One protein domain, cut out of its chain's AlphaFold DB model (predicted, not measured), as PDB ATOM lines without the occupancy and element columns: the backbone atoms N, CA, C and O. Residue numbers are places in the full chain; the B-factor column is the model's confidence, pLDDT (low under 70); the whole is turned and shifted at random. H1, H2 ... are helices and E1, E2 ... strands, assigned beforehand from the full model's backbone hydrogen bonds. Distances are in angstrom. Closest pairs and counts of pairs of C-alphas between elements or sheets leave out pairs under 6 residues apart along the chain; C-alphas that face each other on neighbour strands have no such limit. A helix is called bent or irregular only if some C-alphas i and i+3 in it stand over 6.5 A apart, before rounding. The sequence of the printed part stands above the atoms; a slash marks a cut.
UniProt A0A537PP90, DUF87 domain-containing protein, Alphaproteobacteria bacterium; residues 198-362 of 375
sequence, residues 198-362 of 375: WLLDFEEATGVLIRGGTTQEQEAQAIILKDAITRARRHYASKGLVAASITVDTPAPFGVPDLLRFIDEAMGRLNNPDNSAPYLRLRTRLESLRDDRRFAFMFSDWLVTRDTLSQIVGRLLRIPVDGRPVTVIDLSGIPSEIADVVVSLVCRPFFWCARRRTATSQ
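Overview. This is residues 198 to 362 of the 375 residues of the protein "DUF87 domain-containing protein" of Alphaproteobacteria bacterium (UniProt A0A537PP90). Two parts lie end to end: a cluster of four helices, in which the helical hairpin of H3 and H4 crosses H2 and the short H1 sits beside H2 and H4, and a looser part made of the long helix H7, the short helix H6 and the extended strand E1. H5 follows H4 at a corner, and residues 354 to 362 of H7 and residues 269 to 274 at the hairpin's turn stick out. The printed part has 165 residues, with seven named helices and one named strand in the order H1 H2 H3 H4 H5 H6 E1 H7, and is mostly helix. It is compact, with a radius of gyration of the C-alphas of 17.6 A, and spans 60 by 42 by 27 A.

Along the chain. H1 is residues 202 to 209, beginning at C-alpha 202 (5.861, -15.989, 99.760). H2, residues 215 to 237, is 32.8 A long. H3, residues 256 to 268, is 18.4 A long, and H4, residues 277 to 291, is 21.1 A. H5 is residues 293 to 299 and H6 residues 309 to 316. E1, residues 326 to 330, is 12.4 A long and pairs with no named strand. H7, residues 336 to 362, is 40.2 A long and ends at C-alpha 362 (23.486, 1.520, 81.809). H5 and H7 are irregular: C-alphas 294 and 297 are 7.5 A apart, and C-alphas 337 and 340 are 7.6 A apart.

Arrangement. H1 and H2 only just touch, with 3 pairs of C-alphas within 8 A, the closest being those of Thr 206 and Ala 222, 6.4 A apart. H2 touches H3 at a steep tilt of 58 degrees, opposite ways; the closest C-alphas are those of Ala 228 and Phe 262, 5.4 A apart. H2 also touches H4 at a steep tilt of 63 degrees, the closest C-alphas being those of Gln 221 and Pro 278, 5.5 A apart. H3 and H4 form a helical hairpin at a shallow tilt of 18 degrees; their closest C-alphas, of Met 267 and Tyr 279, are 6.3 A apart. H4 and H5 touch only at the corner, where the C-alphas of Arg 290 and Phe 299 are closest, 5.8 A apart. H6 and H7 only just touch, with 3 pairs within 8 A, the closest C-alphas being those of Val 313 and Pro 349, 6.6 A apart. H1 and H7 are close but not clearly touching, the C-alphas of Glu 204 and Val 341 being closest at 6.3 A. H2 and H7 are apart. In H1, H2, H3, H4 and H6 every O i to N i+4 pair is within hydrogen-bond range; in H7 it is 19 of 23, and in H5 0 of 3, beside 3 of 4 O i to N i+3 pairs.

Size, cuts and confidence. The two C-alphas farthest apart, those of Asn 271 and Gly 323, are 61.2 A apart. The printed part has no cut. The link from H2 to H3, 18 residues, is long. The mean pLDDT of the printed part is 83.6, and it is under 70 at residues 238 to 244, 271 to 274, 300 to 307 and 356 to 362.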
ATOM      1  N   TRP A 198       6.200  -7.485 105.612       88.00
ATOM      2  CA  TRP A 198       5.958  -7.291 104.179       88.00
ATOM      3  C   TRP A 198       7.193  -7.479 103.292       88.00
ATOM      4  O   TRP A 198       7.033  -7.633 102.075       88.00
ATOM      5  N   LEU A 199       8.396  -7.456 103.875       87.81
ATOM      6  CA  LEU A 199       9.654  -7.662 103.161       87.81
ATOM      7  C   LEU A 199       9.872  -9.134 102.787       87.81
ATOM      8  O   LEU A 199      10.646  -9.399 101.866       87.81
ATOM      9  N   LEU A 200       9.178 -10.058 103.463       89.94
ATOM     10  CA  LEU A 200       9.186 -11.485 103.145       89.94
ATOM     11  C   LEU A 200       8.657 -11.734 101.733       89.94
ATOM     12  O   LEU A 200       7.710 -11.075 101.278       89.94
ATOM     13  N   ASP A 201       9.244 -12.725 101.073       91.62
ATOM     14  CA  ASP A 201       8.608 -13.358  99.925       91.62
ATOM     15  C   ASP A 201       7.598 -14.415 100.390       91.62
ATOM     16  O   ASP A 201       7.392 -14.646 101.587       91.62
ATOM     17  N   PHE A 202       6.887 -15.013  99.439       93.62
ATOM     18  CA  PHE A 202       5.861 -15.989  99.760       93.62
ATOM     19  C   PHE A 202       6.428 -17.261 100.394       93.62
ATOM     20  O   PHE A 202       5.819 -17.786 101.324       93.62
ATOM     21  N   GLU A 203       7.584 -17.740  99.935       92.31
ATOM     22  CA  GLU A 203       8.216 -18.948 100.470       92.31
ATOM     23  C   GLU A 203       8.590 -18.747 101.943       92.31
ATOM     24  O   GLU A 203       8.180 -19.524 102.809       92.31
ATOM     25  N   GLU A 204       9.238 -17.634 102.269       92.75
ATOM     26  CA  GLU A 204       9.596 -17.289 103.642       92.75
ATOM     27  C   GLU A 204       8.362 -17.033 104.513       92.75
ATOM     28  O   GLU A 204       8.301 -17.491 105.656       92.75
ATOM     29  N   ALA A 205       7.343 -16.344 103.982       92.44
ATOM     30  CA  ALA A 205       6.088 -16.129 104.697       92.44
ATOM     31  C   ALA A 205       5.412 -17.459 105.047       92.44
ATOM     32  O   ALA A 205       4.942 -17.622 106.175       92.44
ATOM     33  N   THR A 206       5.407 -18.432 104.129       93.25
ATOM     34  CA  THR A 206       4.905 -19.779 104.427       93.25
ATOM     35  C   THR A 206       5.770 -20.487 105.471       93.25
ATOM     36  O   THR A 206       5.219 -21.007 106.436       93.25
ATOM     37  N   GLY A 207       7.103 -20.423 105.375       90.25
ATOM     38  CA  GLY A 207       8.015 -21.049 106.344       90.25
ATOM     39  C   GLY A 207       7.927 -20.480 107.770       90.25
ATOM     40  O   GLY A 207       8.203 -21.180 108.755       90.25
ATOM     41  N   VAL A 208       7.514 -19.217 107.913       90.06
ATOM     42  CA  VAL A 208       7.302 -18.564 109.216       90.06
ATOM     43  C   VAL A 208       5.884 -18.811 109.755       90.06
ATOM     44  O   VAL A 208       5.718 -19.152 110.933       90.06
ATOM     45  N   LEU A 209       4.860 -18.644 108.908       90.81
ATOM     46  CA  LEU A 209       3.449 -18.620 109.316       90.81
ATOM     47  C   LEU A 209       2.750 -19.982 109.267       90.81
ATOM     48  O   LEU A 209       1.737 -20.152 109.937       90.81
ATOM     49  N   ILE A 210       3.259 -20.949 108.507       91.94
ATOM     50  CA  ILE A 210       2.632 -22.263 108.332       91.94
ATOM     51  C   ILE A 210       3.558 -23.317 108.928       91.94
ATOM     52  O   ILE A 210       4.610 -23.624 108.373       91.94
ATOM     53  N   ARG A 211       3.178 -23.878 110.082       83.62
ATOM     54  CA  ARG A 211       3.926 -24.959 110.743       83.62
ATOM     55  C   ARG A 211       2.995 -26.022 111.316       83.62
ATOM     56  O   ARG A 211       1.929 -25.706 111.838       83.62
ATOM     57  N   GLY A 212       3.449 -27.275 111.263       81.06
ATOM     58  CA  GLY A 212       2.704 -28.436 111.757       81.06
ATOM     59  C   GLY A 212       1.492 -28.801 110.891       81.06
ATOM     60  O   GLY A 212       1.248 -28.187 109.854       81.06
ATOM     61  N   GLY A 213       0.745 -29.823 111.309       85.56
ATOM     62  CA  GLY A 213      -0.396 -30.350 110.552       85.56
ATOM     63  C   GLY A 213      -0.003 -31.263 109.387       85.56
ATOM     64  O   GLY A 213       1.174 -31.565 109.180       85.56
ATOM     65  N   THR A 214      -1.005 -31.734 108.646       89.75
ATOM     66  CA  THR A 214      -0.793 -32.564 107.448       89.75
ATOM     67  C   THR A 214      -0.397 -31.705 106.244       89.75
ATOM     68  O   THR A 214      -0.683 -30.508 106.204       89.75
ATOM     69  N   THR A 215       0.212 -32.308 105.219       90.06
ATOM     70  CA  THR A 215       0.565 -31.610 103.968       90.06
ATOM     71  C   THR A 215      -0.640 -30.897 103.349       90.06
ATOM     72  O   THR A 215      -0.546 -29.737 102.968       90.06
ATOM     73  N   GLN A 216      -1.805 -31.548 103.346       89.25
ATOM     74  CA  GLN A 216      -3.043 -30.975 102.816       89.25
ATOM     75  C   GLN A 216      -3.495 -29.729 103.600       89.25
ATOM     76  O   GLN A 216      -3.958 -28.750 103.015       89.25
ATOM     77  N   GLU A 217      -3.352 -29.738 104.927       89.00
ATOM     78  CA  GLU A 217      -3.679 -28.579 105.763       89.00
ATOM     79  C   GLU A 217      -2.702 -27.417 105.545       89.00
ATOM     80  O   GLU A 217      -3.105 -26.254 105.619       89.00
ATOM     81  N   GLN A 218      -1.426 -27.713 105.291       91.62
ATOM     82  CA  GLN A 218      -0.409 -26.707 104.980       91.62
ATOM     83  C   GLN A 218      -0.650 -26.080 103.604       91.62
ATOM     84  O   GLN A 218      -0.607 -24.858 103.477       91.62
ATOM     85  N   GLU A 219      -0.988 -26.887 102.596       92.12
ATOM     86  CA  GLU A 219      -1.356 -26.414 101.257       92.12
ATOM     87  C   GLU A 219      -2.587 -25.501 101.296       92.12
ATOM     88  O   GLU A 219      -2.583 -24.420 100.703       92.12
ATOM     89  N   ALA A 220      -3.619 -25.884 102.055       91.69
ATOM     90  CA  ALA A 220      -4.807 -25.056 102.241       91.69
ATOM     91  C   ALA A 220      -4.461 -23.696 102.874       91.69
ATOM     92  O   ALA A 220      -4.896 -22.652 102.382       91.69
ATOM     93  N   GLN A 221      -3.632 -23.689 103.924       93.88
ATOM     94  CA  GLN A 221      -3.145 -22.456 104.550       93.88
ATOM     95  C   GLN A 221      -2.303 -21.613 103.582       93.88
ATOM     96  O   GLN A 221      -2.459 -20.395 103.541       93.88
ATOM     97  N   ALA A 222      -1.456 -22.232 102.758       94.75
ATOM     98  CA  ALA A 222      -0.615 -21.523 101.796       94.75
ATOM     99  C   ALA A 222      -1.455 -20.797 100.736       94.75
ATOM    100  O   ALA A 222      -1.177 -19.640 100.417       94.75
ATOM    101  N   ILE A 223      -2.521 -21.429 100.234       93.69
ATOM    102  CA  ILE A 223      -3.456 -20.808  99.282       93.69
ATOM    103  C   ILE A 223      -4.129 -19.579  99.905       93.69
ATOM    104  O   ILE A 223      -4.165 -18.515  99.283       93.69
ATOM    105  N   ILE A 224      -4.618 -19.709 101.142       93.56
ATOM    106  CA  ILE A 224      -5.266 -18.616 101.880       93.56
ATOM    107  C   ILE A 224      -4.281 -17.467 102.110       93.56
ATOM    108  O   ILE A 224      -4.588 -16.310 101.822       93.56
ATOM    109  N   LEU A 225      -3.076 -17.787 102.587       95.25
ATOM    110  CA  LEU A 225      -2.031 -16.809 102.866       95.25
ATOM    111  C   LEU A 225      -1.615 -16.054 101.597       95.25
ATOM    112  O   LEU A 225      -1.462 -14.833 101.628       95.25
ATOM    113  N   LYS A 226      -1.485 -16.757 100.465       95.25
ATOM    114  CA  LYS A 226      -1.149 -16.160  99.168       95.25
ATOM    115  C   LYS A 226      -2.176 -15.120  98.732       95.25
ATOM    116  O   LYS A 226      -1.793 -14.026  98.304       95.25
ATOM    117  N   ASP A 227      -3.464 -15.454  98.828       93.88
ATOM    118  CA  ASP A 227      -4.547 -14.524  98.494       93.88
ATOM    119  C   ASP A 227      -4.540 -13.318  99.440       93.88
ATOM    120  O   ASP A 227      -4.528 -12.173  98.983       93.88
ATOM    121  N   ALA A 228      -4.442 -13.564 100.748       94.00
ATOM    122  CA  ALA A 228      -4.454 -12.516 101.760       94.00
ATOM    123  C   ALA A 228      -3.287 -11.524 101.590       94.00
ATOM    124  O   ALA A 228      -3.523 -10.315 101.569       94.00
ATOM    125  N   ILE A 229      -2.052 -12.003 101.371       93.50
ATOM    126  CA  ILE A 229      -0.881 -11.146 101.098       93.50
ATOM    127  C   ILE A 229      -1.087 -10.349  99.808       93.50
ATOM    128  O   ILE A 229      -0.859  -9.139  99.778       93.50
ATOM    129  N   THR A 230      -1.551 -10.995  98.734       92.69
ATOM    130  CA  THR A 230      -1.766 -10.319  97.444       92.69
ATOM    131  C   THR A 230      -2.807  -9.205  97.572       92.69
ATOM    132  O   THR A 230      -2.611  -8.099  97.060       92.69
ATOM    133  N   ARG A 231      -3.907  -9.461  98.290       91.44
ATOM    134  CA  ARG A 231      -4.946  -8.464  98.578       91.44
ATOM    135  C   ARG A 231      -4.421  -7.342  99.473       91.44
ATOM    136  O   ARG A 231      -4.693  -6.183  99.166       91.44
ATOM    137  N   ALA A 232      -3.625  -7.657 100.496       90.25
ATOM    138  CA  ALA A 232      -2.988  -6.677 101.378       90.25
ATOM    139  C   ALA A 232      -2.060  -5.723 100.613       90.25
ATOM    140  O   ALA A 232      -2.196  -4.504 100.723       90.25
ATOM    141  N   ARG A 233      -1.196  -6.257  99.744       88.25
ATOM    142  CA  ARG A 233      -0.309  -5.452  98.888       88.25
ATOM    143  C   ARG A 233      -1.089  -4.567  97.909       88.25
ATOM    144  O   ARG A 233      -0.764  -3.393  97.738       88.25
ATOM    145  N   ARG A 234      -2.148  -5.098  97.282       88.69
ATOM    146  CA  ARG A 234      -3.022  -4.322  96.378       88.69
ATOM    147  C   ARG A 234      -3.798  -3.227  97.099       88.69
ATOM    148  O   ARG A 234      -3.994  -2.158  96.530       88.69
ATOM    149  N   HIS A 235      -4.239  -3.500  98.323       86.94
ATOM    150  CA  HIS A 235      -4.917  -2.524  99.166       86.94
ATOM    151  C   HIS A 235      -3.997  -1.343  99.481       86.94
ATOM    152  O   HIS A 235      -4.391  -0.197  99.271       86.94
ATOM    153  N   TYR A 236      -2.754  -1.628  99.879       82.19
ATOM    154  CA  TYR A 236      -1.763  -0.600 100.188       82.19
ATOM    155  C   TYR A 236      -1.365   0.242  98.971       82.19
ATOM    156  O   TYR A 236      -1.261   1.462  99.070       82.19
ATOM    157  N   ALA A 237      -1.174  -0.381  97.805       79.88
ATOM    158  CA  ALA A 237      -0.695   0.312  96.609       79.88
ATOM    159  C   ALA A 237      -1.636   1.426  96.091       79.88
ATOM    160  O   ALA A 237      -1.188   2.277  95.324       79.88
ATOM    161  N   SER A 238      -2.900   1.471  96.539       66.38
ATOM    162  CA  SER A 238      -3.968   2.385  96.092       66.38
ATOM    163  C   SER A 238      -4.237   2.347  94.567       66.38
ATOM    164  O   SER A 238      -3.448   1.843  93.769       66.38
ATOM    165  N   LYS A 239      -5.435   2.760  94.129       55.44
ATOM    166  CA  LYS A 239      -5.939   2.497  92.763       55.44
ATOM    167  C   LYS A 239      -5.064   3.144  91.674       55.44
ATOM    168  O   LYS A 239      -5.025   4.362  91.546       55.44
ATOM    169  N   GLY A 240      -4.458   2.311  90.826       56.38
ATOM    170  CA  GLY A 240      -3.724   2.700  89.619       56.38
ATOM    171  C   GLY A 240      -3.324   1.475  88.783       56.38
ATOM    172  O   GLY A 240      -3.477   0.340  89.234       56.38
ATOM    173  N   LEU A 241      -2.786   1.692  87.575       49.69
ATOM    174  CA  LEU A 241      -2.346   0.635  86.637       49.69
ATOM    175  C   LEU A 241      -1.324  -0.354  87.241       49.69
ATOM    176  O   LEU A 241      -1.213  -1.482  86.775       49.69
ATOM    177  N   VAL A 242      -0.627   0.046  88.310       58.56
ATOM    178  CA  VAL A 242       0.372  -0.766  89.023       58.56
ATOM    179  C   VAL A 242      -0.274  -1.849  89.898       58.56
ATOM    180  O   VAL A 242       0.314  -2.910  90.076       58.56
ATOM    181  N   ALA A 243      -1.502  -1.646  90.395       61.28
ATOM    182  CA  ALA A 243      -2.166  -2.599  91.293       61.28
ATOM    183  C   ALA A 243      -2.521  -3.935  90.609       61.28
ATOM    184  O   ALA A 243      -2.561  -4.980  91.262       61.28
ATOM    185  N   ALA A 244      -2.744  -3.918  89.289       61.22
ATOM    186  CA  ALA A 244      -3.091  -5.108  88.511       61.22
ATOM    187  C   ALA A 244      -1.898  -6.060  88.303       61.22
ATOM    188  O   ALA A 244      -2.097  -7.269  88.215       61.22
ATOM    189  N   SER A 245      -0.666  -5.540  88.281       74.44
ATOM    190  CA  SER A 245       0.564  -6.333  88.132       74.44
ATOM    191  C   SER A 245       1.159  -6.820  89.459       74.44
ATOM    192  O   SER A 245       2.198  -7.474  89.447       74.44
ATOM    193  N   ILE A 246       0.536  -6.501  90.603       82.62
ATOM    194  CA  ILE A 246       1.016  -6.937  91.921       82.62
ATOM    195  C   ILE A 246       0.780  -8.437  92.089       82.62
ATOM    196  O   ILE A 246      -0.361  -8.919  92.044       82.62
ATOM    197  N   THR A 247       1.884  -9.138  92.322       86.56
ATOM    198  CA  THR A 247       1.963 -10.539  92.739       86.56
ATOM    199  C   THR A 247       2.233 -10.640  94.242       86.56
ATOM    200  O   THR A 247       2.498  -9.639  94.911       86.56
ATOM    201  N   VAL A 248       2.201 -11.862  94.774       85.94
ATOM    202  CA  VAL A 248       2.496 -12.142  96.187       85.94
ATOM    203  C   VAL A 248       3.923 -11.731  96.598       85.94
ATOM    204  O   VAL A 248       4.108 -11.225  97.703       85.94
ATOM    205  N   ASP A 249       4.889 -11.832  95.678       87.06
ATOM    206  CA  ASP A 249       6.313 -11.509  95.901       87.06
ATOM    207  C   ASP A 249       6.691 -10.078  95.491       87.06
ATOM    208  O   ASP A 249       7.859  -9.689  95.523       87.06
ATOM    209  N   THR A 250       5.720  -9.267  95.065       85.19
ATOM    210  CA  THR A 250       5.990  -7.859  94.757       85.19
ATOM    211  C   THR A 250       6.359  -7.131  96.054       85.19
ATOM    212  O   THR A 250       5.578  -7.198  97.001       85.19
ATOM    213  N   PRO A 251       7.484  -6.393  96.127       77.75
ATOM    214  CA  PRO A 251       7.945  -5.747  97.356       77.75
ATOM    215  C   PRO A 251       7.169  -4.452  97.637       77.75
ATOM    216  O   PRO A 251       7.710  -3.351  97.591       77.75
ATOM    217  N   ALA A 252       5.866  -4.597  97.860       82.88
ATOM    218  CA  ALA A 252       4.946  -3.523  98.200       82.88
ATOM    219  C   ALA A 252       4.607  -3.608  99.695       82.88
ATOM    220  O   ALA A 252       4.210  -4.689 100.139       82.88
ATOM    221  N   PRO A 253       4.730  -2.521 100.474       85.44
ATOM    222  CA  PRO A 253       4.385  -2.559 101.887       85.44
ATOM    223  C   PRO A 253       2.934  -2.996 102.113       85.44
ATOM    224  O   PRO A 253       2.069  -2.795 101.263       85.44
ATOM    225  N   PHE A 254       2.668  -3.615 103.258       86.38
ATOM    226  CA  PHE A 254       1.315  -3.875 103.738       86.38
ATOM    227  C   PHE A 254       1.309  -3.964 105.265       86.38
ATOM    228  O   PHE A 254       2.321  -4.308 105.880       86.38
ATOM    229  N   GLY A 255       0.164  -3.656 105.873       84.44
ATOM    230  CA  GLY A 255      -0.021  -3.757 107.317       84.44
ATOM    231  C   GLY A 255      -0.509  -5.141 107.744       84.44
ATOM    232  O   GLY A 255      -1.348  -5.752 107.081       84.44
ATOM    233  N   VAL A 256      -0.047  -5.611 108.903       87.62
ATOM    234  CA  VAL A 256      -0.569  -6.829 109.552       87.62
ATOM    235  C   VAL A 256      -2.083  -6.752 109.826       87.62
ATOM    236  O   VAL A 256      -2.759  -7.754 109.593       87.62
ATOM    237  N   PRO A 257      -2.665  -5.600 110.234       88.25
ATOM    238  CA  PRO A 257      -4.116  -5.489 110.394       88.25
ATOM    239  C   PRO A 257      -4.896  -5.747 109.099       88.25
ATOM    240  O   PRO A 257      -5.941  -6.391 109.131       88.25
ATOM    241  N   ASP A 258      -4.378  -5.297 107.950       88.81
ATOM    242  CA  ASP A 258      -4.988  -5.585 106.648       88.81
ATOM    243  C   ASP A 258      -4.892  -7.070 106.300       88.81
ATOM    244  O   ASP A 258      -5.859  -7.643 105.800       88.81
ATOM    245  N   LEU A 259      -3.753  -7.706 106.593       90.75
ATOM    246  CA  LEU A 259      -3.579  -9.144 106.390       90.75
ATOM    247  C   LEU A 259      -4.609  -9.946 107.203       90.75
ATOM    248  O   LEU A 259      -5.288 -10.802 106.639       90.75
ATOM    249  N   LEU A 260      -4.772  -9.628 108.492       91.69
ATOM    250  CA  LEU A 260      -5.779 -10.243 109.366       91.69
ATOM    251  C   LEU A 260      -7.199 -10.019 108.838       91.69
ATOM    252  O   LEU A 260      -7.949 -10.978 108.672       91.69
ATOM    253  N   ARG A 261      -7.538  -8.777 108.474       92.19
ATOM    254  CA  ARG A 261      -8.849  -8.440 107.907       92.19
ATOM    255  C   ARG A 261      -9.166  -9.267 106.661       92.19
ATOM    256  O   ARG A 261     -10.287  -9.746 106.516       92.19
ATOM    257  N   PHE A 262      -8.205  -9.450 105.755       92.50
ATOM    258  CA  PHE A 262      -8.431 -10.233 104.540       92.50
ATOM    259  C   PHE A 262      -8.576 -11.736 104.797       92.50
ATOM    260  O   PHE A 262      -9.341 -12.383 104.078       92.50
ATOM    261  N   ILE A 263      -7.908 -12.271 105.824       92.75
ATOM    262  CA  ILE A 263      -8.117 -13.647 106.300       92.75
ATOM    263  C   ILE A 263      -9.537 -13.791 106.873       92.75
ATOM    264  O   ILE A 263     -10.257 -14.715 106.488       92.75
ATOM    265  N   ASP A 264      -9.977 -12.850 107.710       91.25
ATOM    266  CA  ASP A 264     -11.301 -12.879 108.345       91.25
ATOM    267  C   ASP A 264     -12.445 -12.719 107.330       91.25
ATOM    268  O   ASP A 264     -13.435 -13.450 107.374       91.25
ATOM    269  N   GLU A 265     -12.301 -11.814 106.357       90.88
ATOM    270  CA  GLU A 265     -13.271 -11.646 105.268       90.88
ATOM    271  C   GLU A 265     -13.415 -12.910 104.412       90.88
ATOM    272  O   GLU A 265     -14.515 -13.224 103.952       90.88
ATOM    273  N   ALA A 266     -12.311 -13.614 104.151       87.44
ATOM    274  CA  ALA A 266     -12.334 -14.854 103.386       87.44
ATOM    275  C   ALA A 266     -12.987 -15.990 104.190       87.44
ATOM    276  O   ALA A 266     -13.799 -16.733 103.641       87.44
ATOM    277  N   MET A 267     -12.717 -16.055 105.498       87.44
ATOM    278  CA  MET A 267     -13.358 -16.994 106.418       87.44
ATOM    279  C   MET A 267     -14.875 -16.763 106.516       87.44
ATOM    280  O   MET A 267     -15.645 -17.716 106.440       87.44
ATOM    281  N   GLY A 268     -15.326 -15.507 106.615       84.69
ATOM    282  CA  GLY A 268     -16.747 -15.153 106.743       84.69
ATOM    283  C   GLY A 268     -17.609 -15.458 105.509       84.69
ATOM    284  O   GLY A 268     -18.834 -15.471 105.606       84.69
ATOM    285  N   ARG A 269     -16.996 -15.723 104.348       82.75
ATOM    286  CA  ARG A 269     -17.695 -16.142 103.116       82.75
ATOM    287  C   ARG A 269     -17.944 -17.651 103.043       82.75
ATOM    288  O   ARG A 269     -18.556 -18.116 102.083       82.75
ATOM    289  N   LEU A 270     -17.442 -18.424 104.006       78.00
ATOM    290  CA  LEU A 270     -17.586 -19.874 104.025       78.00
ATOM    291  C   LEU A 270     -18.897 -20.272 104.699       78.00
ATOM    292  O   LEU A 270     -19.164 -19.914 105.841       78.00
ATOM    293  N   ASN A 271     -19.685 -21.090 104.004       64.88
ATOM    294  CA  ASN A 271     -20.955 -21.607 104.519       64.88
ATOM    295  C   ASN A 271     -20.787 -22.839 105.435       64.88
ATOM    296  O   ASN A 271     -21.770 -23.290 106.012       64.88
ATOM    297  N   ASN A 272     -19.577 -23.411 105.543       68.69
ATOM    298  CA  ASN A 272     -19.323 -24.662 106.268       68.69
ATOM    299  C   ASN A 272     -18.258 -24.475 107.377       68.69
ATOM    300  O   ASN A 272     -17.130 -24.090 107.047       68.69
ATOM    301  N   PRO A 273     -18.575 -24.766 108.658       62.78
ATOM    302  CA  PRO A 273     -17.649 -24.643 109.788       62.78
ATOM    303  C   PRO A 273     -16.335 -25.414 109.624       62.78
ATOM    304  O   PRO A 273     -15.283 -24.891 109.996       62.78
ATOM    305  N   ASP A 274     -16.358 -26.597 109.005       65.31
ATOM    306  CA  ASP A 274     -15.167 -27.449 108.845       65.31
ATOM    307  C   ASP A 274     -14.089 -26.811 107.947       65.31
ATOM    308  O   ASP A 274     -12.897 -27.070 108.105       65.31
ATOM    309  N   ASN A 275     -14.480 -25.886 107.062       77.38
ATOM    310  CA  ASN A 275     -13.555 -25.179 106.169       77.38
ATOM    311  C   ASN A 275     -12.888 -23.954 106.824       77.38
ATOM    312  O   ASN A 275     -12.011 -23.340 106.215       77.38
ATOM    313  N   SER A 276     -13.284 -23.581 108.047       84.31
ATOM    314  CA  SER A 276     -12.753 -22.404 108.757       84.31
ATOM    315  C   SER A 276     -11.455 -22.684 109.526       84.31
ATOM    316  O   SER A 276     -10.666 -21.769 109.770       84.31
ATOM    317  N   ALA A 277     -11.179 -23.953 109.851       87.88
ATOM    318  CA  ALA A 277     -10.000 -24.375 110.604       87.88
ATOM    319  C   ALA A 277      -8.654 -23.824 110.072       87.88
ATOM    320  O   ALA A 277      -7.883 -23.304 110.885       87.88
ATOM    321  N   PRO A 278      -8.333 -23.865 108.758       90.19
ATOM    322  CA  PRO A 278      -7.061 -23.329 108.263       90.19
ATOM    323  C   PRO A 278      -6.939 -21.805 108.435       90.19
ATOM    324  O   PRO A 278      -5.845 -21.312 108.709       90.19
ATOM    325  N   TYR A 279      -8.046 -21.058 108.359       91.44
ATOM    326  CA  TYR A 279      -8.067 -19.610 108.600       91.44
ATOM    327  C   TYR A 279      -7.777 -19.292 110.069       91.44
ATOM    328  O   TYR A 279      -6.928 -18.453 110.370       91.44
ATOM    329  N   LEU A 280      -8.428 -20.014 110.988       90.00
ATOM    330  CA  LEU A 280      -8.227 -19.858 112.430       90.00
ATOM    331  C   LEU A 280      -6.796 -20.198 112.858       90.00
ATOM    332  O   LEU A 280      -6.243 -19.511 113.718       90.00
ATOM    333  N   ARG A 281      -6.176 -21.217 112.247       91.19
ATOM    334  CA  ARG A 281      -4.771 -21.573 112.507       91.19
ATOM    335  C   ARG A 281      -3.818 -20.472 112.054       91.19
ATOM    336  O   ARG A 281      -2.981 -20.058 112.851       91.19
ATOM    337  N   LEU A 282      -3.984 -19.952 110.833       92.12
ATOM    338  CA  LEU A 282      -3.183 -18.828 110.332       92.12
ATOM    339  C   LEU A 282      -3.329 -17.588 111.215       92.12
ATOM    340  O   LEU A 282      -2.327 -16.985 111.591       92.12
ATOM    341  N   ARG A 283      -4.568 -17.231 111.576       92.44
ATOM    342  CA  ARG A 283      -4.861 -16.090 112.448       92.44
ATOM    343  C   ARG A 283      -4.190 -16.241 113.813       92.44
ATOM    344  O   ARG A 283      -3.411 -15.378 114.204       92.44
ATOM    345  N   THR A 284      -4.431 -17.366 114.488       92.44
ATOM    346  CA  THR A 284      -3.824 -17.673 115.794       92.44
ATOM    347  C   THR A 284      -2.300 -17.647 115.711       92.44
ATOM    348  O   THR A 284      -1.637 -17.105 116.590       92.44
ATOM    349  N   ARG A 285      -1.721 -18.198 114.636       91.38
ATOM    350  CA  ARG A 285      -0.270 -18.209 114.443       91.38
ATOM    351  C   ARG A 285       0.288 -16.800 114.253       91.38
ATOM    352  O   ARG A 285       1.263 -16.458 114.916       91.38
ATOM    353  N   LEU A 286      -0.331 -15.980 113.408       91.12
ATOM    354  CA  LEU A 286       0.075 -14.593 113.182       91.12
ATOM    355  C   LEU A 286      -0.004 -13.752 114.468       91.12
ATOM    356  O   LEU A 286       0.931 -13.013 114.764       91.12
ATOM    357  N   GLU A 287      -1.072 -13.905 115.257       90.44
ATOM    358  CA  GLU A 287      -1.215 -13.246 116.564       90.44
ATOM    359  C   GLU A 287      -0.146 -13.736 117.553       90.44
ATOM    360  O   GLU A 287       0.534 -12.921 118.170       90.44
ATOM    361  N   SER A 288       0.096 -15.051 117.626       91.00
ATOM    362  CA  SER A 288       1.122 -15.616 118.517       91.00
ATOM    363  C   SER A 288       2.538 -15.119 118.205       91.00
ATOM    364  O   SER A 288       3.324 -14.901 119.119       91.00
ATOM    365  N   LEU A 289       2.865 -14.916 116.922       89.19
ATOM    366  CA  LEU A 289       4.160 -14.382 116.502       89.19
ATOM    367  C   LEU A 289       4.286 -12.887 116.784       89.19
ATOM    368  O   LEU A 289       5.360 -12.440 117.165       89.19
ATOM    369  N   ARG A 290       3.202 -12.123 116.626       87.44
ATOM    370  CA  ARG A 290       3.178 -10.700 116.987       87.44
ATOM    371  C   ARG A 290       3.462 -10.496 118.475       87.44
ATOM    372  O   ARG A 290       4.165  -9.557 118.834       87.44
ATOM    373  N   ASP A 291       2.921 -11.371 119.316       88.12
ATOM    374  CA  ASP A 291       3.035 -11.255 120.768       88.12
ATOM    375  C   ASP A 291       4.355 -11.869 121.311       88.12
ATOM    376  O   ASP A 291       4.739 -11.620 122.458       88.12
ATOM    377  N   ASP A 292       5.097 -12.636 120.496       86.94
ATOM    378  CA  ASP A 292       6.405 -13.205 120.853       86.94
ATOM    379  C   ASP A 292       7.535 -12.171 120.691       86.94
ATOM    380  O   ASP A 292       7.872 -11.724 119.591       86.94
ATOM    381  N   ARG A 293       8.200 -11.842 121.807       84.19
ATOM    382  CA  ARG A 293       9.328 -10.893 121.859       84.19
ATOM    383  C   ARG A 293      10.465 -11.228 120.895       84.19
ATOM    384  O   ARG A 293      11.128 -10.316 120.413       84.19
ATOM    385  N   ARG A 294      10.696 -12.507 120.595       82.94
ATOM    386  CA  ARG A 294      11.766 -12.936 119.678       82.94
ATOM    387  C   ARG A 294      11.492 -12.528 118.233       82.94
ATOM    388  O   ARG A 294      12.429 -12.438 117.452       82.94
ATOM    389  N   PHE A 295      10.232 -12.265 117.891       85.06
ATOM    390  CA  PHE A 295       9.789 -11.812 116.573       85.06
ATOM    391  C   PHE A 295       9.467 -10.313 116.542       85.06
ATOM    392  O   PHE A 295       9.030  -9.804 115.511       85.06
ATOM    393  N   ALA A 296       9.708  -9.576 117.634       83.62
ATOM    394  CA  ALA A 296       9.384  -8.150 117.739       83.62
ATOM    395  C   ALA A 296       9.991  -7.303 116.601       83.62
ATOM    396  O   ALA A 296       9.389  -6.316 116.166       83.62
ATOM    397  N   PHE A 297      11.135  -7.730 116.060       85.00
ATOM    398  CA  PHE A 297      11.794  -7.108 114.910       85.00
ATOM    399  C   PHE A 297      10.951  -7.123 113.615       85.00
ATOM    400  O   PHE A 297      11.188  -6.305 112.725       85.00
ATOM    401  N   MET A 298       9.963  -8.024 113.497       82.94
ATOM    402  CA  MET A 298       9.067  -8.147 112.333       82.94
ATOM    403  C   MET A 298       7.763  -7.358 112.464       82.94
ATOM    404  O   MET A 298       7.138  -7.017 111.454       82.94
ATOM    405  N   PHE A 299       7.346  -7.092 113.703       79.31
ATOM    406  CA  PHE A 299       6.013  -6.594 114.049       79.31
ATOM    407  C   PHE A 299       6.023  -5.200 114.686       79.31
ATOM    408  O   PHE A 299       5.002  -4.760 115.203       79.31
ATOM    409  N   SER A 300       7.154  -4.496 114.663       67.12
ATOM    410  CA  SER A 300       7.316  -3.214 115.355       67.12
ATOM    411  C   SER A 300       6.291  -2.170 114.870       67.12
ATOM    412  O   SER A 300       6.190  -1.924 113.669       67.12
ATOM    413  N   ASP A 301       5.579  -1.510 115.793       56.66
ATOM    414  CA  ASP A 301       4.438  -0.607 115.516       56.66
ATOM    415  C   ASP A 301       4.742   0.541 114.528       56.66
ATOM    416  O   ASP A 301       3.861   1.014 113.811       56.66
ATOM    417  N   TRP A 302       6.005   0.971 114.429       51.78
ATOM    418  CA  TRP A 302       6.469   1.993 113.479       51.78
ATOM    419  C   TRP A 302       6.525   1.509 112.014       51.78
ATOM    420  O   TRP A 302       6.481   2.315 111.082       51.78
ATOM    421  N   LEU A 303       6.611   0.194 111.789       54.66
ATOM    422  CA  LEU A 303       6.828  -0.436 110.479       54.66
ATOM    423  C   LEU A 303       5.530  -0.737 109.717       54.66
ATOM    424  O   LEU A 303       5.572  -1.089 108.537       54.66
ATOM    425  N   VAL A 304       4.376  -0.619 110.374       53.53
ATOM    426  CA  VAL A 304       3.116  -1.226 109.913       53.53
ATOM    427  C   VAL A 304       2.418  -0.405 108.812       53.53
ATOM    428  O   VAL A 304       1.414  -0.848 108.259       53.53
ATOM    429  N   THR A 305       2.920   0.781 108.437       52.38
ATOM    430  CA  THR A 305       2.188   1.655 107.486       52.38
ATOM    431  C   THR A 305       3.042   2.521 106.552       52.38
ATOM    432  O   THR A 305       2.487   3.267 105.743       52.38
ATOM    433  N   ARG A 306       4.377   2.450 106.611       61.56
ATOM    434  CA  ARG A 306       5.270   3.308 105.809       61.56
ATOM    435  C   ARG A 306       6.239   2.482 104.971       61.56
ATOM    436  O   ARG A 306       6.660   1.407 105.390       61.56
ATOM    437  N   ASP A 307       6.623   3.013 103.812       69.00
ATOM    438  CA  ASP A 307       7.793   2.521 103.085       69.00
ATOM    439  C   ASP A 307       9.053   2.887 103.885       69.00
ATOM    440  O   ASP A 307       9.539   4.018 103.852       69.00
ATOM    441  N   THR A 308       9.533   1.932 104.679       76.94
ATOM    442  CA  THR A 308      10.737   2.063 105.505       76.94
ATOM    443  C   THR A 308      11.979   1.510 104.816       76.94
ATOM    444  O   THR A 308      13.059   1.537 105.407       76.94
ATOM    445  N   LEU A 309      11.878   1.053 103.560       81.69
ATOM    446  CA  LEU A 309      12.976   0.370 102.877       81.69
ATOM    447  C   LEU A 309      14.233   1.240 102.817       81.69
ATOM    448  O   LEU A 309      15.322   0.774 103.133       81.69
ATOM    449  N   SER A 310      14.086   2.518 102.459       83.88
ATOM    450  CA  SER A 310      15.217   3.451 102.388       83.88
ATOM    451  C   SER A 310      15.879   3.683 103.746       83.88
ATOM    452  O   SER A 310      17.096   3.824 103.799       83.88
ATOM    453  N   GLN A 311      15.106   3.695 104.834       86.19
ATOM    454  CA  GLN A 311      15.633   3.868 106.191       86.19
ATOM    455  C   GLN A 311      16.370   2.611 106.659       86.19
ATOM    456  O   GLN A 311      17.479   2.714 107.174       86.19
ATOM    457  N   ILE A 312      15.785   1.431 106.422       87.88
ATOM    458  CA  ILE A 312      16.396   0.135 106.740       87.88
ATOM    459  C   ILE A 312      17.711  -0.010 105.977       87.88
ATOM    460  O   ILE A 312      18.752  -0.237 106.583       87.88
ATOM    461  N   VAL A 313      17.691   0.197 104.658       89.06
ATOM    462  CA  VAL A 313      18.897   0.123 103.822       89.06
ATOM    463  C   VAL A 313      19.921   1.173 104.237       89.06
ATOM    464  O   VAL A 313      21.098   0.846 104.339       89.06
ATOM    465  N   GLY A 314      19.497   2.415 104.482       90.56
ATOM    466  CA  GLY A 314      20.390   3.498 104.891       90.56
ATOM    467  C   GLY A 314      21.096   3.200 106.210       90.56
ATOM    468  O   GLY A 314      22.303   3.384 106.307       90.56
ATOM    469  N   ARG A 315      20.375   2.657 107.193       91.50
ATOM    470  CA  ARG A 315      20.954   2.228 108.468       91.50
ATOM    471  C   ARG A 315      21.880   1.028 108.291       91.50
ATOM    472  O   ARG A 315      23.039   1.102 108.676       91.50
ATOM    473  N   LEU A 316      21.405  -0.043 107.650       91.88
ATOM    474  CA  LEU A 316      22.177  -1.276 107.473       91.88
ATOM    475  C   LEU A 316      23.455  -1.060 106.658       91.88
ATOM    476  O   LEU A 316      24.489  -1.626 106.993       91.88
ATOM    477  N   LEU A 317      23.405  -0.232 105.613       91.38
ATOM    478  CA  LEU A 317      24.583   0.122 104.824       91.38
ATOM    479  C   LEU A 317      25.369   1.291 105.412       91.38
ATOM    480  O   LEU A 317      26.386   1.632 104.832       91.38
ATOM    481  N   ARG A 318      24.946   1.925 106.513       92.69
ATOM    482  CA  ARG A 318      25.619   3.108 107.079       92.69
ATOM    483  C   ARG A 318      25.773   4.221 106.035       92.69
ATOM    484  O   ARG A 318      26.876   4.582 105.633       92.69
ATOM    485  N   ILE A 319      24.647   4.719 105.527       91.06
ATOM    486  CA  ILE A 319      24.576   5.842 104.585       91.06
ATOM    487  C   ILE A 319      23.855   7.013 105.277       91.06
ATOM    488  O   ILE A 319      22.629   6.962 105.397       91.06
ATOM    489  N   PRO A 320      24.565   8.089 105.671       90.50
ATOM    490  CA  PRO A 320      26.025   8.259 105.645       90.50
ATOM    491  C   PRO A 320      26.757   7.389 106.686       90.50
ATOM    492  O   PRO A 320      26.148   6.850 107.608       90.50
ATOM    493  N   VAL A 321      28.077   7.233 106.518       91.31
ATOM    494  CA  VAL A 321      28.907   6.342 107.356       91.31
ATOM    495  C   VAL A 321      29.026   6.847 108.797       91.31
ATOM    496  O   VAL A 321      29.009   6.053 109.741       91.31
ATOM    497  N   ASP A 322      29.136   8.166 108.977       90.31
ATOM    498  CA  ASP A 322      29.234   8.848 110.277       90.31
ATOM    499  C   ASP A 322      30.272   8.231 111.231       90.31
ATOM    500  O   ASP A 322      30.025   8.040 112.419       90.31
ATOM    501  N   GLY A 323      31.438   7.861 110.691       90.25
ATOM    502  CA  GLY A 323      32.537   7.265 111.459       90.25
ATOM    503  C   GLY A 323      32.309   5.818 111.910       90.25
ATOM    504  O   GLY A 323      33.208   5.238 112.510       90.25
ATOM    505  N   ARG A 324      31.157   5.212 111.589       94.12
ATOM    506  CA  ARG A 324      30.852   3.802 111.877       94.12
ATOM    507  C   ARG A 324      30.598   3.032 110.579       94.12
ATOM    508  O   ARG A 324      29.444   2.895 110.176       94.12
ATOM    509  N   PRO A 325      31.647   2.590 109.870       94.75
ATOM    510  CA  PRO A 325      31.512   1.913 108.577       94.75
ATOM    511  C   PRO A 325      31.002   0.470 108.667       94.75
ATOM    512  O   PRO A 325      30.650  -0.114 107.639       94.75
ATOM    513  N   VAL A 326      30.966  -0.116 109.868       96.50
ATOM    514  CA  VAL A 326      30.561  -1.510 110.073       96.50
ATOM    515  C   VAL A 326      29.170  -1.573 110.692       96.50
ATOM    516  O   VAL A 326      28.910  -0.951 111.715       96.50
ATOM    517  N   THR A 327      28.287  -2.376 110.115       96.31
ATOM    518  CA  THR A 327      27.051  -2.829 110.755       96.31
ATOM    519  C   THR A 327      27.252  -4.268 111.195       96.31
ATOM    520  O   THR A 327      27.475  -5.139 110.356       96.31
ATOM    521  N   VAL A 328      27.162  -4.533 112.495       96.25
ATOM    522  CA  VAL A 328      27.182  -5.893 113.045       96.25
ATOM    523  C   VAL A 328      25.753  -6.280 113.390       96.25
ATOM    524  O   VAL A 328      25.141  -5.669 114.264       96.25
ATOM    525  N   ILE A 329      25.212  -7.272 112.692       94.62
ATOM    526  CA  ILE A 329      23.886  -7.819 112.966       94.62
ATOM    527  C   ILE A 329      24.066  -9.027 113.874       94.62
ATOM    528  O   ILE A 329      24.511 -10.083 113.425       94.62
ATOM    529  N   ASP A 330      23.719  -8.853 115.143       93.12
ATOM    530  CA  ASP A 330      23.736  -9.905 116.150       93.12
ATOM    531  C   ASP A 330      22.537 -10.839 115.945       93.12
ATOM    532  O   ASP A 330      21.381 -10.485 116.203       93.12
ATOM    533  N   LEU A 331      22.830 -12.045 115.459       91.00
ATOM    534  CA  LEU A 331      21.846 -13.100 115.229       91.00
ATOM    535  C   LEU A 331      21.751 -14.067 116.420       91.00
ATOM    536  O   LEU A 331      20.913 -14.966 116.392       91.00
ATOM    537  N   SER A 332      22.560 -13.900 117.475       89.38
ATOM    538  CA  SER A 332      22.608 -14.833 118.612       89.38
ATOM    539  C   SER A 332      21.291 -14.901 119.399       89.38
ATOM    540  O   SER A 332      20.954 -15.939 119.970       89.38
ATOM    541  N   GLY A 333      20.510 -13.815 119.391       85.00
ATOM    542  CA  GLY A 333      19.177 -13.750 119.998       85.00
ATOM    543  C   GLY A 333      18.037 -14.257 119.107       85.00
ATOM    544  O   GLY A 333      16.892 -14.323 119.560       85.00
ATOM    545  N   ILE A 334      18.314 -14.587 117.841       86.69
ATOM    546  CA  ILE A 334      17.300 -14.988 116.862       86.69
ATOM    547  C   ILE A 334      17.122 -16.512 116.902       86.69
ATOM    548  O   ILE A 334      18.110 -17.247 116.879       86.69
ATOM    549  N   PRO A 335      15.877 -17.030 116.938       84.94
ATOM    550  CA  PRO A 335      15.638 -18.465 116.848       84.94
ATOM    551  C   PRO A 335      16.277 -19.071 115.591       84.94
ATOM    552  O   PRO A 335      16.075 -18.570 114.485       84.94
ATOM    553  N   SER A 336      16.983 -20.195 115.738       83.81
ATOM    554  CA  SER A 336      17.646 -20.884 114.618       83.81
ATOM    555  C   SER A 336      16.682 -21.239 113.483       83.81
ATOM    556  O   SER A 336      17.048 -21.187 112.316       83.81
ATOM    557  N   GLU A 337      15.422 -21.514 113.821       80.81
ATOM    558  CA  GLU A 337      14.338 -21.821 112.882       80.81
ATOM    559  C   GLU A 337      14.007 -20.704 111.880       80.81
ATOM    560  O   GLU A 337      13.306 -20.974 110.902       80.81
ATOM    561  N   ILE A 338      14.428 -19.465 112.153       84.44
ATOM    562  CA  ILE A 338      14.168 -18.290 111.307       84.44
ATOM    563  C   ILE A 338      15.443 -17.520 110.954       84.44
ATOM    564  O   ILE A 338      15.357 -16.488 110.291       84.44
ATOM    565  N   ALA A 339      16.615 -17.998 111.379       88.06
ATOM    566  CA  ALA A 339      17.885 -17.330 111.118       88.06
ATOM    567  C   ALA A 339      18.107 -17.131 109.609       88.06
ATOM    568  O   ALA A 339      18.409 -16.021 109.178       88.06
ATOM    569  N   ASP A 340      17.839 -18.161 108.802       88.50
ATOM    570  CA  ASP A 340      17.964 -18.102 107.340       88.50
ATOM    571  C   ASP A 340      17.035 -17.050 106.717       88.50
ATOM    572  O   ASP A 340      17.440 -16.302 105.824       88.50
ATOM    573  N   VAL A 341      15.809 -16.933 107.238       88.62
ATOM    574  CA  VAL A 341      14.843 -15.918 106.798       88.62
ATOM    575  C   VAL A 341      15.371 -14.521 107.111       88.62
ATOM    576  O   VAL A 341      15.339 -13.645 106.254       88.62
ATOM    577  N   VAL A 342      15.912 -14.301 108.310       88.88
ATOM    578  CA  VAL A 342      16.487 -13.002 108.687       88.88
ATOM    579  C   VAL A 342      17.689 -12.651 107.812       88.88
ATOM    580  O   VAL A 342      17.770 -11.529 107.312       88.88
ATOM    581  N   VAL A 343      18.591 -13.606 107.576       91.19
ATOM    582  CA  VAL A 343      19.743 -13.423 106.680       91.19
ATOM    583  C   VAL A 343      19.278 -13.040 105.275       91.19
ATOM    584  O   VAL A 343      19.796 -12.087 104.689       91.19
ATOM    585  N   SER A 344      18.264 -13.727 104.750       90.75
ATOM    586  CA  SER A 344      17.678 -13.426 103.444       90.75
ATOM    587  C   SER A 344      17.055 -12.024 103.395       90.75
ATOM    588  O   SER A 344      17.371 -11.233 102.501       90.75
ATOM    589  N   LEU A 345      16.251 -11.662 104.401       88.94
ATOM    590  CA  LEU A 345      15.619 -10.345 104.527       88.94
ATOM    591  C   LEU A 345      16.627  -9.197 104.607       88.94
ATOM    592  O   LEU A 345      16.370  -8.125 104.065       88.94
ATOM    593  N   VAL A 346      17.762  -9.406 105.273       90.12
ATOM    594  CA  VAL A 346      18.854  -8.428 105.349       90.12
ATOM    595  C   VAL A 346      19.557  -8.297 103.996       90.12
ATOM    596  O   VAL A 346      19.790  -7.186 103.523       90.12
ATOM    597  N   CYS A 347      19.868  -9.419 103.346       90.56
ATOM    598  CA  CYS A 347      20.613  -9.439 102.088       90.56
ATOM    599  C   CYS A 347      19.799  -8.919 100.891       90.56
ATOM    600  O   CYS A 347      20.338  -8.256 100.000       90.56
ATOM    601  N   ARG A 348      18.496  -9.204 100.844       88.25
ATOM    602  CA  ARG A 348      17.614  -8.898  99.705       88.25
ATOM    603  C   ARG A 348      17.581  -7.406  99.334       88.25
ATOM    604  O   ARG A 348      17.783  -7.102  98.151       88.25
ATOM    605  N   PRO A 349      17.395  -6.456 100.269       84.75
ATOM    606  CA  PRO A 349      17.485  -5.030  99.975       84.75
ATOM    607  C   PRO A 349      18.822  -4.625  99.347       84.75
ATOM    608  O   PRO A 349      18.835  -3.803  98.427       84.75
ATOM    609  N   PHE A 350      19.939  -5.229  99.770       85.94
ATOM    610  CA  PHE A 350      21.254  -4.943  99.191       85.94
ATOM    611  C   PHE A 350      21.318  -5.359  97.721       85.94
ATOM    612  O   PHE A 350      21.750  -4.572  96.874       85.94
ATOM    613  N   PHE A 351      20.798  -6.544  97.386       82.88
ATOM    614  CA  PHE A 351      20.697  -6.998  95.997       82.88
ATOM    615  C   PHE A 351      19.787  -6.102  95.152       82.88
ATOM    616  O   PHE A 351      20.120  -5.787  94.005       82.88
ATOM    617  N   TRP A 352      18.660  -5.638  95.700       79.19
ATOM    618  CA  TRP A 352      17.785  -4.692  95.003       79.19
ATOM    619  C   TRP A 352      18.487  -3.364  94.713       79.19
ATOM    620  O   TRP A 352      18.404  -2.859  93.588       79.19
ATOM    621  N   CYS A 353      19.212  -2.811  95.686       76.94
ATOM    622  CA  CYS A 353      19.993  -1.589  95.512       76.94
ATOM    623  C   CYS A 353      21.109  -1.761  94.475       76.94
ATOM    624  O   CYS A 353      21.248  -0.916  93.585       76.94
ATOM    625  N   ALA A 354      21.855  -2.867  94.534       76.88
ATOM    626  CA  ALA A 354      22.906  -3.180  93.569       76.88
ATOM    627  C   ALA A 354      22.349  -3.289  92.138       76.88
ATOM    628  O   ALA A 354      22.875  -2.664  91.215       76.88
ATOM    629  N   ARG A 355      21.227  -3.999  91.957       74.19
ATOM    630  CA  ARG A 355      20.575  -4.172  90.649       74.19
ATOM    631  C   ARG A 355      20.003  -2.872  90.082       74.19
ATOM    632  O   ARG A 355      20.022  -2.662  88.871       74.19
ATOM    633  N   ARG A 356      19.482  -1.979  90.929       66.69
ATOM    634  CA  ARG A 356      18.997  -0.666  90.473       66.69
ATOM    635  C   ARG A 356      20.150   0.235  90.030       66.69
ATOM    636  O   ARG A 356      20.026   0.883  88.996       66.69
ATOM    637  N   ARG A 357      21.288   0.226  90.738       59.84
ATOM    638  CA  ARG A 357      22.484   0.996  90.343       59.84
ATOM    639  C   ARG A 357      23.035   0.567  88.984       59.84
ATOM    640  O   ARG A 357      23.365   1.431  88.175       59.84
ATOM    641  N   THR A 358      23.096  -0.735  88.699       59.69
ATOM    642  CA  THR A 358      23.551  -1.223  87.386       59.69
ATOM    643  C   THR A 358      22.594  -0.822  86.264       59.69
ATOM    644  O   THR A 358      23.047  -0.375  85.211       59.69
ATOM    645  N   ALA A 359      21.279  -0.871  86.503       51.41
ATOM    646  CA  ALA A 359      20.274  -0.428  85.535       51.41
ATOM    647  C   ALA A 359      20.312   1.090  85.264       51.41
ATOM    648  O   ALA A 359      20.111   1.519  84.126       51.41
ATOM    649  N   THR A 360      20.583   1.917  86.281       48.72
ATOM    650  CA  THR A 360      20.733   3.373  86.114       48.72
ATOM    651  C   THR A 360      22.045   3.729  85.415       48.72
ATOM    652  O   THR A 360      22.021   4.544  84.500       48.72
ATOM    653  N   SER A 361      23.154   3.066  85.765       48.38
ATOM    654  CA  SER A 361      24.463   3.249  85.115       48.38
ATOM    655  C   SER A 361      24.413   2.934  83.613       48.38
ATOM    656  O   SER A 361      24.904   3.710  82.795       48.38
ATOM    657  N   GLN A 362      23.704   1.866  83.221       45.75
ATOM    658  CA  GLN A 362      23.486   1.520  81.809       45.75
ATOM    659  C   GLN A 362      22.607   2.526  81.050       45.75
ATOM    660  O   GLN A 362      22.737   2.644  79.834       45.75
TER     661      GLN A 362